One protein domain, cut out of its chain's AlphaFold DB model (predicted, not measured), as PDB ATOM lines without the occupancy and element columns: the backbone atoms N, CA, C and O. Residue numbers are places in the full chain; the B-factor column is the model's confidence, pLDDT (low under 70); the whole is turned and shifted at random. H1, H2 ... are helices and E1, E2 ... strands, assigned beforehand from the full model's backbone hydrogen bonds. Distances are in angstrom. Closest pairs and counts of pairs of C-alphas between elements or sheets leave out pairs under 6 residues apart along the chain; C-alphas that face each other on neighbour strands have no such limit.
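This is residues 281 to 329 and 337 to 399 of the 408 residues of an uncharacterized protein of Akanthomyces lecanii RCEF 1005 (UniProt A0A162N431). A tiny two-stranded sheet, E1 and E2, lies near the middle of a flat model, with the kinked helix H5 packed on it and the short helices H4 and H6 close by. H7 follows E2 directly and has H1 beside it, while H2 and H3 lie far out and touch no helix. The printed part has 112 residues, with seven named helices and two named strands in the order H1 H2 H3 E1 H4 H5 H6 E2 H7; the sheet is antiparallel and the class mostly helix. The whole is compact, with a radius of gyration of the C-alphas of 15.0 A and spans of 45 by 40 by 20 A.

Find C-alpha 281 at (22.387, 74.262, 27.101), where H1, residues 281 to 286, begins. H2, residues 299 to 313, runs 19.7 A; H3 is residues 323 to 326, E1 340 to 342 and H4 343 to 347. H5, residues 357 to 372, runs 19.4 A with a kink of 53 degrees near residue 364. H6 is residues 380 to 383 and E2 384 to 386; H7, residues 387 to 398, runs 16.3 A to C-alpha 398 at (19.866, 89.201, 24.783).

Look first at E1 and E2, antiparallel at 137 degrees, where N 341 and O 385 are 2.9 A apart, within hydrogen-bond range. The closest C-alphas of E1 and H5, Val 340 and Gln 357, are 6.2 A apart. H5 and H6 touch, closest at C-alphas 365 and 380, 5.2 A. H1 and H7 touch at a shallow tilt of 24 degrees, the same way, closest at C-alphas 283 and 391, 6.1 A. H2 and H5 are apart. Every O i to N i+4 pair is within range in H1 and H4, against 9 of 11 in H2, 10 of 12 in H5 and 6 of 8 in H7; H3 and H6 are too short for such a pair.

The C-alphas farthest apart, Asp 300 and Gly 375, are 47.2 A apart. Residues 330 to 336 are not printed, and C-alphas 329 and 337 stand 14.4 A apart across the cut. The link from H1 to H2 is long, with 12 residues. Mean pLDDT of the printed part is 71.6; residues 373 to 383 and 387 to 399 are among the 45 under 70.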
ATOM      1  N   CYS A 281      23.326  74.103  25.986       68.56
ATOM      2  CA  CYS A 281      22.387  74.262  27.101       68.56
ATOM      3  C   CYS A 281      22.373  75.671  27.690       68.56
ATOM      4  O   CYS A 281      21.299  76.206  27.959       68.56
ATOM      5  N   ALA A 282      23.550  76.262  27.908       68.56
ATOM      6  CA  ALA A 282      23.669  77.598  28.478       68.56
ATOM      7  C   ALA A 282      23.037  78.633  27.541       68.56
ATOM      8  O   ALA A 282      22.250  79.472  27.981       68.56
ATOM      9  N   THR A 283      23.278  78.489  26.239       66.12
ATOM     10  CA  THR A 283      22.717  79.369  25.212       66.12
ATOM     11  C   THR A 283      21.192  79.283  25.148       66.12
ATOM     12  O   THR A 283      20.526  80.314  25.128       66.12
ATOM     13  N   ILE A 284      20.607  78.080  25.161       66.88
ATOM     14  CA  ILE A 284      19.142  77.899  25.096       66.88
ATOM     15  C   ILE A 284      18.442  78.516  26.312       66.88
ATOM     16  O   ILE A 284      17.393  79.147  26.167       66.88
ATOM     17  N   VAL A 285      19.030  78.378  27.501       71.00
ATOM     18  CA  VAL A 285      18.505  78.994  28.727       71.00
ATOM     19  C   VAL A 285      18.608  80.518  28.662       71.00
ATOM     20  O   VAL A 285      17.643  81.206  28.989       71.00
ATOM     21  N   GLN A 286      19.726  81.061  28.174       67.12
ATOM     22  CA  GLN A 286      19.901  82.509  28.001       67.12
ATOM     23  C   GLN A 286      18.949  83.111  26.953       67.12
ATOM     24  O   GLN A 286      18.541  84.257  27.104       67.12
ATOM     25  N   MET A 287      18.506  82.333  25.958       65.12
ATOM     26  CA  MET A 287      17.441  82.717  25.010       65.12
ATOM     27  C   MET A 287      16.024  82.728  25.627       65.12
ATOM     28  O   MET A 287      15.032  83.038  24.954       65.12
ATOM     29  N   GLY A 288      15.896  82.364  26.905       62.75
ATOM     30  CA  GLY A 288      14.617  82.224  27.596       62.75
ATOM     31  C   GLY A 288      13.860  80.948  27.221       62.75
ATOM     32  O   GLY A 288      12.630  80.935  27.288       62.75
ATOM     33  N   GLY A 289      14.569  79.906  26.776       69.75
ATOM     34  CA  GLY A 289      14.013  78.564  26.617       69.75
ATOM     35  C   GLY A 289      13.710  77.910  27.968       69.75
ATOM     36  O   GLY A 289      14.293  78.254  28.993       69.75
ATOM     37  N   SER A 290      12.803  76.935  27.977       61.03
ATOM     38  CA  SER A 290      12.378  76.215  29.191       61.03
ATOM     39  C   SER A 290      13.329  75.086  29.623       61.03
ATOM     40  O   SER A 290      12.980  74.274  30.484       61.03
ATOM     41  N   GLY A 291      14.523  75.009  29.025       66.44
ATOM     42  CA  GLY A 291      15.537  74.008  29.353       66.44
ATOM     43  C   GLY A 291      16.087  74.183  30.771       66.44
ATOM     44  O   GLY A 291      16.183  75.295  31.285       66.44
ATOM     45  N   LYS A 292      16.463  73.079  31.422       66.69
ATOM     46  CA  LYS A 292      17.166  73.126  32.711       66.69
ATOM     47  C   LYS A 292      18.665  73.246  32.453       66.69
ATOM     48  O   LYS A 292      19.220  72.439  31.714       66.69
ATOM     49  N   LEU A 293      19.319  74.226  33.079       72.19
ATOM     50  CA  LEU A 293      20.777  74.309  33.069       72.19
ATOM     51  C   LEU A 293      21.342  73.303  34.075       72.19
ATOM     52  O   LEU A 293      21.005  73.353  35.259       72.19
ATOM     53  N   THR A 294      22.209  72.405  33.614       74.12
ATOM     54  CA  THR A 294      23.015  71.574  34.509       74.12
ATOM     55  C   THR A 294      24.282  72.341  34.863       74.12
ATOM     56  O   THR A 294      25.028  72.754  33.980       74.12
ATOM     57  N   VAL A 295      24.505  72.553  36.160       75.25
ATOM     58  CA  VAL A 295      25.717  73.178  36.696       75.25
ATOM     59  C   VAL A 295      26.490  72.151  37.512       75.25
ATOM     60  O   VAL A 295      25.896  71.381  38.268       75.25
ATOM     61  N   TYR A 296      27.811  72.146  37.363       77.19
ATOM     62  CA  TYR A 296      28.710  71.273  38.115       77.19
ATOM     63  C   TYR A 296      29.461  72.107  39.150       77.19
ATOM     64  O   TYR A 296      29.906  73.214  38.856       77.19
ATOM     65  N   CYS A 297      29.588  71.599  40.377       69.38
ATOM     66  CA  CYS A 297      30.259  72.321  41.462       69.38
ATOM     67  C   CYS A 297      31.797  72.272  41.381       69.38
ATOM     68  O   CYS A 297      32.460  73.000  42.116       69.38
ATOM     69  N   SER A 298      32.360  71.427  40.512       76.00
ATOM     70  CA  SER A 298      33.799  71.294  40.267       76.00
ATOM     71  C   SER A 298      34.075  70.703  38.880       76.00
ATOM     72  O   SER A 298      33.192  70.101  38.263       76.00
ATOM     73  N   GLU A 299      35.318  70.838  38.419       70.25
ATOM     74  CA  GLU A 299      35.820  70.226  37.179       70.25
ATOM     75  C   GLU A 299      35.734  68.687  37.224       70.25
ATOM     76  O   GLU A 299      35.288  68.053  36.270       70.25
ATOM     77  N   ASP A 300      36.010  68.075  38.379       75.06
ATOM     78  CA  ASP A 300      35.832  66.630  38.580       75.06
ATOM     79  C   ASP A 300      34.368  66.186  38.415       75.06
ATOM     80  O   ASP A 300      34.089  65.107  37.886       75.06
ATOM     81  N   CYS A 301      33.414  66.999  38.884       76.62
ATOM     82  CA  CYS A 301      31.988  66.737  38.693       76.62
ATOM     83  C   CYS A 301      31.564  66.930  37.232       76.62
ATOM     84  O   CYS A 301      30.698  66.189  36.771       76.62
ATOM     85  N   TYR A 302      32.183  67.873  36.515       76.56
ATOM     86  CA  TYR A 302      31.981  68.055  35.080       76.56
ATOM     87  C   TYR A 302      32.416  66.802  34.316       76.56
ATOM     88  O   TYR A 302      31.581  66.175  33.675       76.56
ATOM     89  N   HIS A 303      33.663  66.350  34.461       73.75
ATOM     90  CA  HIS A 303      34.147  65.182  33.715       73.75
ATOM     91  C   HIS A 303      33.360  63.899  34.008       73.75
ATOM     92  O   HIS A 303      33.154  63.094  33.106       73.75
ATOM     93  N   LYS A 304      32.879  63.713  35.244       79.44
ATOM     94  CA  LYS A 304      32.072  62.538  35.613       79.44
ATOM     95  C   LYS A 304      30.629  62.603  35.113       79.44
ATOM     96  O   LYS A 304      30.061  61.565  34.800       79.44
ATOM     97  N   GLY A 305      30.017  63.787  35.115       76.69
ATOM     98  CA  GLY A 305      28.588  63.949  34.830       76.69
ATOM     99  C   GLY A 305      28.264  64.393  33.404       76.69
ATOM    100  O   GLY A 305      27.125  64.231  32.968       76.69
ATOM    101  N   GLN A 306      29.235  64.944  32.673       76.25
ATOM    102  CA  GLN A 306      29.000  65.568  31.373       76.25
ATOM    103  C   GLN A 306      28.580  64.567  30.299       76.25
ATOM    104  O   GLN A 306      27.646  64.848  29.552       76.25
ATOM    105  N   GLU A 307      29.212  63.397  30.239       72.56
ATOM    106  CA  GLU A 307      28.859  62.361  29.262       72.56
ATOM    107  C   GLU A 307      27.434  61.828  29.501       72.56
ATOM    108  O   GLU A 307      26.625  61.756  28.577       72.56
ATOM    109  N   GLU A 308      27.075  61.576  30.765       77.69
ATOM    110  CA  GLU A 308      25.721  61.165  31.153       77.69
ATOM    111  C   GLU A 308      24.677  62.262  30.869       77.69
ATOM    112  O   GLU A 308      23.556  61.964  30.449       77.69
ATOM    113  N   HIS A 309      25.026  63.538  31.071       80.19
ATOM    114  CA  HIS A 309      24.163  64.667  30.718       80.19
ATOM    115  C   HIS A 309      23.921  64.741  29.206       80.19
ATOM    116  O   HIS A 309      22.768  64.860  28.784       80.19
ATOM    117  N   ILE A 310      24.987  64.647  28.401       73.25
ATOM    118  CA  ILE A 310      24.911  64.657  26.934       73.25
ATOM    119  C   ILE A 310      23.996  63.530  26.454       73.25
ATOM    120  O   ILE A 310      23.016  63.811  25.767       73.25
ATOM    121  N   GLY A 311      24.223  62.299  26.915       68.75
ATOM    122  CA  GLY A 311      23.415  61.141  26.521       68.75
ATOM    123  C   GLY A 311      21.957  61.151  27.003       68.75
ATOM    124  O   GLY A 311      21.169  60.333  26.550       68.75
ATOM    125  N   LYS A 312      21.564  62.038  27.929       73.94
ATOM    126  CA  LYS A 312      20.170  62.152  28.412       73.94
ATOM    127  C   LYS A 312      19.411  63.349  27.859       73.94
ATOM    128  O   LYS A 312      18.182  63.359  27.911       73.94
ATOM    129  N   GLN A 313      20.113  64.416  27.487       71.75
ATOM    130  CA  GLN A 313      19.501  65.704  27.139       71.75
ATOM    131  C   GLN A 313      19.786  66.133  25.697       71.75
ATOM    132  O   GLN A 313      19.078  67.001  25.188       71.75
ATOM    133  N   HIS A 314      20.780  65.530  25.041       73.56
ATOM    134  CA  HIS A 314      21.264  65.933  23.718       73.56
ATOM    135  C   HIS A 314      21.291  64.768  22.730       73.56
ATOM    136  O   HIS A 314      22.236  64.618  21.957       73.56
ATOM    137  N   ASP A 315      20.232  63.958  22.730       74.44
ATOM    138  CA  ASP A 315      20.074  62.898  21.738       74.44
ATOM    139  C   ASP A 315      19.955  63.473  20.327       74.44
ATOM    140  O   ASP A 315      19.259  64.465  20.068       74.44
ATOM    141  N   CYS A 316      20.613  62.806  19.378       80.38
ATOM    142  CA  CYS A 316      20.474  63.163  17.981       80.38
ATOM    143  C   CYS A 316      19.023  62.948  17.538       80.38
ATOM    144  O   CYS A 316      18.501  61.835  17.552       80.38
ATOM    145  N   SER A 317      18.390  64.008  17.032       82.25
ATOM    146  CA  SER A 317      17.004  63.968  16.550       82.25
ATOM    147  C   SER A 317      16.806  63.103  15.291       82.25
ATOM    148  O   SER A 317      15.682  62.961  14.817       82.25
ATOM    149  N   ALA A 318      17.875  62.514  14.741       77.06
ATOM    150  CA  ALA A 318      17.786  61.481  13.708       77.06
ATOM    151  C   ALA A 318      17.357  60.101  14.260       77.06
ATOM    152  O   ALA A 318      16.911  59.252  13.480       77.06
ATOM    153  N   GLY A 319      17.434  59.893  15.582       77.38
ATOM    154  CA  GLY A 319      17.014  58.663  16.260       77.38
ATOM    155  C   GLY A 319      17.742  57.425  15.733       77.38
ATOM    156  O   GLY A 319      18.950  57.458  15.516       77.38
ATOM    157  N   GLU A 320      16.997  56.354  15.453       72.44
ATOM    158  CA  GLU A 320      17.512  55.084  14.901       72.44
ATOM    159  C   GLU A 320      18.129  55.209  13.497       72.44
ATOM    160  O   GLU A 320      18.788  54.292  13.024       72.44
ATOM    161  N   GLN A 321      17.921  56.342  12.821       68.19
ATOM    162  CA  GLN A 321      18.554  56.653  11.535       68.19
ATOM    163  C   GLN A 321      19.705  57.649  11.698       68.19
ATOM    164  O   GLN A 321      20.038  58.376  10.768       68.19
ATOM    165  N   CYS A 322      20.288  57.744  12.891       76.94
ATOM    166  CA  CYS A 322      21.553  58.439  13.058       76.94
ATOM    167  C   CYS A 322      22.613  57.762  12.178       76.94
ATOM    168  O   CYS A 322      22.733  56.535  12.181       76.94
ATOM    169  N   VAL A 323      23.406  58.557  11.456       72.06
ATOM    170  CA  VAL A 323      24.495  58.041  10.610       72.06
ATOM    171  C   VAL A 323      25.456  57.176  11.434       72.06
ATOM    172  O   VAL A 323      25.866  56.122  10.975       72.06
ATOM    173  N   GLN A 324      25.701  57.531  12.702       68.12
ATOM    174  CA  GLN A 324      26.536  56.737  13.617       68.12
ATOM    175  C   GLN A 324      25.966  55.349  13.960       68.12
ATOM    176  O   GLN A 324      26.711  54.485  14.402       68.12
ATOM    177  N   LEU A 325      24.654  55.132  13.809       70.25
ATOM    178  CA  LEU A 325      24.013  53.833  14.055       70.25
ATOM    179  C   LEU A 325      23.870  52.994  12.780       70.25
ATOM    180  O   LEU A 325      23.549  51.813  12.861       70.25
ATOM    181  N   THR A 326      24.044  53.609  11.608       65.94
ATOM    182  CA  THR A 326      23.754  52.991  10.304       65.94
ATOM    183  C   THR A 326      24.994  52.801   9.432       65.94
ATOM    184  O   THR A 326      24.953  51.987   8.514       65.94
ATOM    185  N   ASP A 327      26.084  53.514   9.718       68.94
ATOM    186  CA  ASP A 327      27.335  53.519   8.961       68.94
ATOM    187  C   ASP A 327      28.505  53.241   9.932       68.94
ATOM    188  O   ASP A 327      28.964  54.144  10.636       68.94
ATOM    189  N   GLU A 328      28.939  51.973  10.027       55.84
ATOM    190  CA  GLU A 328      29.971  51.503  10.980       55.84
ATOM    191  C   GLU A 328      31.371  52.097  10.704       55.84
ATOM    192  O   GLU A 328      32.203  52.129  11.608       55.84
ATOM    193  N   ASP A 329      31.608  52.635   9.500       59.12
ATOM    194  CA  ASP A 329      32.899  53.190   9.056       59.12
ATOM    195  C   ASP A 329      33.012  54.720   9.251       59.12
ATOM    196  O   ASP A 329      33.946  55.362   8.762       59.12
ATOM    197  N   THR A 337      32.836  67.396  12.531       56.38
ATOM    198  CA  THR A 337      31.448  67.041  12.870       56.38
ATOM    199  C   THR A 337      30.863  68.026  13.866       56.38
ATOM    200  O   THR A 337      30.616  67.710  15.027       56.38
ATOM    201  N   GLN A 338      30.654  69.259  13.413       67.56
ATOM    202  CA  GLN A 338      29.951  70.251  14.217       67.56
ATOM    203  C   GLN A 338      28.476  69.858  14.331       67.56
ATOM    204  O   GLN A 338      27.794  69.667  13.319       67.56
ATOM    205  N   ALA A 339      27.981  69.750  15.564       73.44
ATOM    206  CA  ALA A 339      26.561  69.572  15.808       73.44
ATOM    207  C   ALA A 339      25.779  70.785  15.274       73.44
ATOM    208  O   ALA A 339      26.192  71.944  15.406       73.44
ATOM    209  N   VAL A 340      24.635  70.505  14.656       79.19
ATOM    210  CA  VAL A 340      23.793  71.510  14.004       79.19
ATOM    211  C   VAL A 340      22.390  71.497  14.583       79.19
ATOM    212  O   VAL A 340      21.894  70.480  15.069       79.19
ATOM    213  N   LEU A 341      21.743  72.654  14.534       80.81
ATOM    214  CA  LEU A 341      20.426  72.884  15.109       80.81
ATOM    215  C   LEU A 341      19.418  73.281  14.027       80.81
ATOM    216  O   LEU A 341      19.774  73.909  13.029       80.81
ATOM    217  N   CYS A 342      18.139  72.980  14.253       83.56
ATOM    218  CA  CYS A 342      17.049  73.529  13.444       83.56
ATOM    219  C   CYS A 342      16.841  75.023  13.757       83.56
ATOM    220  O   CYS A 342      16.479  75.392  14.879       83.56
ATOM    221  N   LYS A 343      17.006  75.889  12.749       80.81
ATOM    222  CA  LYS A 343      16.874  77.351  12.885       80.81
ATOM    223  C   LYS A 343      15.499  77.795  13.400       80.81
ATOM    224  O   LYS A 343      15.416  78.750  14.168       80.81
ATOM    225  N   GLN A 344      14.421  77.123  12.986       78.81
ATOM    226  CA  GLN A 344      13.059  77.473  13.409       78.81
ATOM    227  C   GLN A 344      12.771  77.046  14.848       78.81
ATOM    228  O   GLN A 344      12.215  77.833  15.609       78.81
ATOM    229  N   CYS A 345      13.228  75.859  15.260       81.50
ATOM    230  CA  CYS A 345      13.108  75.421  16.651       81.50
ATOM    231  C   CYS A 345      13.771  76.400  17.623       81.50
ATOM    232  O   CYS A 345      13.185  76.708  18.659       81.50
ATOM    233  N   ILE A 346      14.940  76.941  17.268       76.69
ATOM    234  CA  ILE A 346      15.617  77.957  18.085       76.69
ATOM    235  C   ILE A 346      14.786  79.233  18.196       76.69
ATOM    236  O   ILE A 346      14.694  79.801  19.282       76.69
ATOM    237  N   GLY A 347      14.158  79.672  17.101       71.44
ATOM    238  CA  GLY A 347      13.224  80.802  17.123       71.44
ATOM    239  C   GLY A 347      12.061  80.582  18.096       71.44
ATOM    240  O   GLY A 347      11.682  81.499  18.821       71.44
ATOM    241  N   ASP A 348      11.585  79.340  18.197       73.06
ATOM    242  CA  ASP A 348      10.571  78.904  19.166       73.06
ATOM    243  C   ASP A 348      11.141  78.633  20.574       73.06
ATOM    244  O   ASP A 348      10.441  78.098  21.437       73.06
ATOM    245  N   LYS A 349      12.415  78.968  20.820       73.06
ATOM    246  CA  LYS A 349      13.144  78.736  22.080       73.06
ATOM    247  C   LYS A 349      13.239  77.259  22.485       73.06
ATOM    248  O   LYS A 349      13.287  76.925  23.672       73.06
ATOM    249  N   ARG A 350      13.280  76.368  21.494       73.88
ATOM    250  CA  ARG A 350      13.504  74.921  21.629       73.88
ATOM    251  C   ARG A 350      14.781  74.517  20.897       73.88
ATOM    252  O   ARG A 350      15.216  75.187  19.967       73.88
ATOM    253  N   ALA A 351      15.372  73.393  21.285       74.88
ATOM    254  CA  ALA A 351      16.529  72.845  20.590       74.88
ATOM    255  C   ALA A 351      16.210  71.476  20.006       74.88
ATOM    256  O   ALA A 351      15.833  70.550  20.718       74.88
ATOM    257  N   THR A 352      16.381  71.370  18.693       81.12
ATOM    258  CA  THR A 352      16.411  70.100  17.969       81.12
ATOM    259  C   THR A 352      17.818  69.963  17.416       81.12
ATOM    260  O   THR A 352      18.207  70.737  16.538       81.12
ATOM    261  N   VAL A 353      18.579  69.038  18.003       80.31
ATOM    262  CA  VAL A 353      20.016  68.853  17.776       80.31
ATOM    263  C   VAL A 353      20.252  67.670  16.846       80.31
ATOM    264  O   VAL A 353      19.667  66.597  17.010       80.31
ATOM    265  N   TYR A 354      21.151  67.851  15.885       82.12
ATOM    266  CA  TYR A 354      21.699  66.790  15.051       82.12
ATOM    267  C   TYR A 354      23.208  66.724  15.271       82.12
ATOM    268  O   TYR A 354      23.872  67.760  15.283       82.12
ATOM    269  N   CYS A 355      23.762  65.519  15.429       76.88
ATOM    270  CA  CYS A 355      25.192  65.344  15.697       76.88
ATOM    271  C   CYS A 355      26.087  65.726  14.505       76.88
ATOM    272  O   CYS A 355      27.279  65.949  14.680       76.88
ATOM    273  N   SER A 356      25.526  65.834  13.297       77.44
ATOM    274  CA  SER A 356      26.246  66.260  12.099       77.44
ATOM    275  C   SER A 356      25.313  66.903  11.073       77.44
ATOM    276  O   SER A 356      24.095  66.680  11.077       77.44
ATOM    277  N   GLN A 357      25.897  67.647  10.129       78.88
ATOM    278  CA  GLN A 357      25.175  68.172   8.967       78.88
ATOM    279  C   GLN A 357      24.539  67.049   8.128       78.88
ATOM    280  O   GLN A 357      23.455  67.242   7.581       78.88
ATOM    281  N   ARG A 358      25.164  65.865   8.057       77.44
ATOM    282  CA  ARG A 358      24.627  64.700   7.332       77.44
ATOM    283  C   ARG A 358      23.333  64.203   7.986       77.44
ATOM    284  O   ARG A 358      22.309  64.137   7.308       77.44
ATOM    285  N   CYS A 359      23.331  64.018   9.311       80.19
ATOM    286  CA  CYS A 359      22.121  63.670  10.071       80.19
ATOM    287  C   CYS A 359      21.004  64.711   9.897       80.19
ATOM    288  O   CYS A 359      19.829  64.357   9.777       80.19
ATOM    289  N   ALA A 360      21.356  66.001   9.851       80.56
ATOM    290  CA  ALA A 360      20.384  67.050   9.567       80.56
ATOM    291  C   ALA A 360      19.847  66.956   8.132       80.56
ATOM    292  O   ALA A 360      18.638  66.997   7.940       80.56
ATOM    293  N   SER A 361      20.697  66.774   7.123       76.56
ATOM    294  CA  SER A 361      20.264  66.720   5.719       76.56
ATOM    295  C   SER A 361      19.239  65.610   5.444       76.56
ATOM    296  O   SER A 361      18.282  65.823   4.701       76.56
ATOM    297  N   GLU A 362      19.369  64.463   6.115       77.12
ATOM    298  CA  GLU A 362      18.481  63.312   5.925       77.12
ATOM    299  C   GLU A 362      17.130  63.474   6.639       77.12
ATOM    300  O   GLU A 362      16.089  63.042   6.133       77.12
ATOM    301  N   ARG A 363      17.109  64.110   7.820       80.19
ATOM    302  CA  ARG A 363      15.928  64.114   8.703       80.19
ATOM    303  C   ARG A 363      15.292  65.469   8.936       80.19
ATOM    304  O   ARG A 363      14.109  65.521   9.280       80.19
ATOM    305  N   LEU A 364      16.006  66.562   8.702       79.38
ATOM    306  CA  LEU A 364      15.492  67.902   8.955       79.38
ATOM    307  C   LEU A 364      14.282  68.209   8.070       79.38
ATOM    308  O   LEU A 364      13.296  68.736   8.564       79.38
ATOM    309  N   ALA A 365      14.258  67.769   6.807       78.38
ATOM    310  CA  ALA A 365      13.085  67.920   5.937       78.38
ATOM    311  C   ALA A 365      11.820  67.222   6.483       78.38
ATOM    312  O   ALA A 365      10.695  67.680   6.269       78.38
ATOM    313  N   ALA A 366      11.980  66.076   7.152       79.56
ATOM    314  CA  ALA A 366      10.874  65.367   7.792       79.56
ATOM    315  C   ALA A 366      10.456  66.063   9.095       79.56
ATOM    316  O   ALA A 366       9.266  66.306   9.292       79.56
ATOM    317  N   HIS A 367      11.428  66.458   9.925       83.00
ATOM    318  CA  HIS A 367      11.193  67.234  11.141       83.00
ATOM    319  C   HIS A 367      10.445  68.539  10.844       83.00
ATOM    320  O   HIS A 367       9.426  68.807  11.467       83.00
ATOM    321  N   MET A 368      10.870  69.307   9.837       77.81
ATOM    322  CA  MET A 368      10.221  70.558   9.437       77.81
ATOM    323  C   MET A 368       8.758  70.337   9.040       77.81
ATOM    324  O   MET A 368       7.876  71.057   9.498       77.81
ATOM    325  N   ARG A 369       8.467  69.281   8.271       77.88
ATOM    326  CA  ARG A 369       7.086  68.932   7.901       77.88
ATOM    327  C   ARG A 369       6.224  68.551   9.105       77.88
ATOM    328  O   ARG A 369       5.047  68.898   9.123       77.88
ATOM    329  N   GLN A 370       6.792  67.848  10.083       79.06
ATOM    330  CA  GLN A 370       6.068  67.345  11.256       79.06
ATOM    331  C   GLN A 370       5.897  68.398  12.359       79.06
ATOM    332  O   GLN A 370       4.824  68.497  12.945       79.06
ATOM    333  N   ALA A 371       6.943  69.176  12.643       77.50
ATOM    334  CA  ALA A 371       7.000  70.113  13.763       77.50
ATOM    335  C   ALA A 371       6.632  71.555  13.376       77.50
ATOM    336  O   ALA A 371       6.143  72.295  14.228       77.50
ATOM    337  N   HIS A 372       6.840  71.944  12.110       78.12
ATOM    338  CA  HIS A 372       6.634  73.316  11.625       78.12
ATOM    339  C   HIS A 372       5.616  73.434  10.464       78.12
ATOM    340  O   HIS A 372       5.205  74.539  10.116       78.12
ATOM    341  N   GLY A 373       5.140  72.313   9.903       68.69
ATOM    342  CA  GLY A 373       4.134  72.272   8.833       68.69
ATOM    343  C   GLY A 373       4.702  72.469   7.416       68.69
ATOM    344  O   GLY A 373       5.801  72.973   7.214       68.69
ATOM    345  N   ALA A 374       3.945  72.057   6.392       53.03
ATOM    346  CA  ALA A 374       4.409  71.928   4.997       53.03
ATOM    347  C   ALA A 374       4.712  73.251   4.243       53.03
ATOM    348  O   ALA A 374       5.009  73.214   3.052       53.03
ATOM    349  N   GLY A 375       4.624  74.410   4.903       52.50
ATOM    350  CA  GLY A 375       4.720  75.731   4.268       52.50
ATOM    351  C   GLY A 375       6.113  76.368   4.233       52.50
ATOM    352  O   GLY A 375       6.283  77.393   3.577       52.50
ATOM    353  N   SER A 376       7.125  75.809   4.907       51.88
ATOM    354  CA  SER A 376       8.480  76.374   4.877       51.88
ATOM    355  C   SER A 376       9.299  75.763   3.736       51.88
ATOM    356  O   SER A 376      10.023  74.789   3.932       51.88
ATOM    357  N   GLY A 377       9.190  76.329   2.533       51.06
ATOM    358  CA  GLY A 377      10.019  75.990   1.366       51.06
ATOM    359  C   GLY A 377      11.480  76.444   1.497       51.06
ATOM    360  O   GLY A 377      11.994  77.109   0.606       51.06
ATOM    361  N   ALA A 378      12.127  76.140   2.623       53.03
ATOM    362  CA  ALA A 378      13.563  76.297   2.806       53.03
ATOM    363  C   ALA A 378      14.228  74.936   2.572       53.03
ATOM    364  O   ALA A 378      13.798  73.939   3.158       53.03
ATOM    365  N   ASP A 379      15.265  74.889   1.730       59.06
ATOM    366  CA  ASP A 379      16.086  73.689   1.554       59.06
ATOM    367  C   ASP A 379      16.531  73.182   2.926       59.06
ATOM    368  O   ASP A 379      17.019  73.969   3.743       59.06
ATOM    369  N   ALA A 380      16.392  71.880   3.186       56.41
ATOM    370  CA  ALA A 380      16.734  71.285   4.481       56.41
ATOM    371  C   ALA A 380      18.167  71.643   4.915       56.41
ATOM    372  O   ALA A 380      18.409  71.932   6.080       56.41
ATOM    373  N   ASN A 381      19.093  71.764   3.960       59.47
ATOM    374  CA  ASN A 381      20.472  72.178   4.220       59.47
ATOM    375  C   ASN A 381      20.617  73.642   4.676       59.47
ATOM    376  O   ASN A 381      21.559  73.951   5.395       59.47
ATOM    377  N   SER A 382      19.690  74.531   4.304       64.38
ATOM    378  CA  SER A 382      19.661  75.945   4.723       64.38
ATOM    379  C   SER A 382      18.945  76.180   6.061       64.38
ATOM    380  O   SER A 382      19.068  77.250   6.661       64.38
ATOM    381  N   ALA A 383      18.181  75.186   6.529       69.81
ATOM    382  CA  ALA A 383      17.460  75.222   7.800       69.81
ATOM    383  C   ALA A 383      18.309  74.716   8.983       69.81
ATOM    384  O   ALA A 383      17.965  74.990  10.137       69.81
ATOM    385  N   ALA A 384      19.400  74.000   8.698       76.75
ATOM    386  CA  ALA A 384      20.407  73.607   9.672       76.75
ATOM    387  C   ALA A 384      21.421  74.739   9.861       76.75
ATOM    388  O   ALA A 384      21.900  75.332   8.896       76.75
ATOM    389  N   VAL A 385      21.745  75.044  11.109       76.94
ATOM    390  CA  VAL A 385      22.684  76.106  11.479       76.94
ATOM    391  C   VAL A 385      23.643  75.570  12.532       76.94
ATOM    392  O   VAL A 385      23.219  74.855  13.444       76.94
ATOM    393  N   SER A 386      24.934  75.883  12.399       73.88
ATOM    394  CA  SER A 386      25.916  75.489  13.408       73.88
ATOM    395  C   SER A 386      25.622  76.205  14.722       73.88
ATOM    396  O   SER A 386      25.157  77.348  14.744       73.88
ATOM    397  N   ILE A 387      25.913  75.529  15.831       68.19
ATOM    398  CA  ILE A 387      25.772  76.104  17.171       68.19
ATOM    399  C   ILE A 387      26.579  77.409  17.270       68.19
ATOM    400  O   ILE A 387      26.040  78.443  17.662       68.19
ATOM    401  N   SER A 388      27.836  77.397  16.816       66.44
ATOM    402  CA  SER A 388      28.735  78.559  16.842       66.44
ATOM    403  C   SER A 388      28.174  79.787  16.111       66.44
ATOM    404  O   SER A 388      28.333  80.907  16.591       66.44
ATOM    405  N   ALA A 389      27.448  79.596  15.003       68.69
ATOM    406  CA  ALA A 389      26.852  80.689  14.231       68.69
ATOM    407  C   ALA A 389      25.662  81.371  14.931       68.69
ATOM    408  O   ALA A 389      25.230  82.441  14.502       68.69
ATOM    409  N   ILE A 390      25.112  80.767  15.985       67.25
ATOM    410  CA  ILE A 390      23.909  81.253  16.673       67.25
ATOM    411  C   ILE A 390      24.243  81.780  18.059       67.25
ATOM    412  O   ILE A 390      23.692  82.804  18.469       67.25
ATOM    413  N   VAL A 391      25.144  81.095  18.767       66.38
ATOM    414  CA  VAL A 391      25.498  81.406  20.153       66.38
ATOM    415  C   VAL A 391      25.992  82.847  20.261       66.38
ATOM    416  O   VAL A 391      25.397  83.626  20.996       66.38
ATOM    417  N   GLY A 392      26.990  83.243  19.463       65.75
ATOM    418  CA  GLY A 392      27.547  84.601  19.500       65.75
ATOM    419  C   GLY A 392      26.497  85.702  19.274       65.75
ATOM    420  O   GLY A 392      26.245  86.489  20.189       65.75
ATOM    421  N   PRO A 393      25.809  85.727  18.113       67.25
ATOM    422  CA  PRO A 393      24.820  86.764  17.812       67.25
ATOM    423  C   PRO A 393      23.651  86.806  18.797       67.25
ATOM    424  O   PRO A 393      23.109  87.875  19.081       67.25
ATOM    425  N   THR A 394      23.234  85.652  19.324       65.81
ATOM    426  CA  THR A 394      22.099  85.625  20.249       65.81
ATOM    427  C   THR A 394      22.478  86.110  21.643       65.81
ATOM    428  O   THR A 394      21.689  86.809  22.280       65.81
ATOM    429  N   LEU A 395      23.693  85.806  22.105       64.19
ATOM    430  CA  LEU A 395      24.192  86.306  23.383       64.19
ATOM    431  C   LEU A 395      24.363  87.822  23.377       64.19
ATOM    432  O   LEU A 395      23.948  88.467  24.336       64.19
ATOM    433  N   GLU A 396      24.895  88.389  22.292       67.56
ATOM    434  CA  GLU A 396      25.000  89.845  22.119       67.56
ATOM    435  C   GLU A 396      23.621  90.522  22.139       67.56
ATOM    436  O   GLU A 396      23.450  91.578  22.749       67.56
ATOM    437  N   LYS A 397      22.619  89.905  21.497       67.75
ATOM    438  CA  LYS A 397      21.256  90.445  21.424       67.75
ATOM    439  C   LYS A 397      20.549  90.453  22.781       67.75
ATOM    440  O   LYS A 397      19.934  91.456  23.134       67.75
ATOM    441  N   GLU A 398      20.595  89.344  23.513       64.69
ATOM    442  CA  GLU A 398      19.866  89.201  24.783       64.69
ATOM    443  C   GLU A 398      20.650  89.789  25.974       64.69
ATOM    444  O   GLU A 398      20.056  90.128  26.996       64.69
ATOM    445  N   ASN A 399      21.973  89.973  25.846       60.44
ATOM    446  CA  ASN A 399      22.833  90.560  26.877       60.44
ATOM    447  C   ASN A 399      23.721  91.681  26.300       60.44
ATOM    448  O   ASN A 399      24.920  91.488  26.099       60.44
TER     449      ASN A 399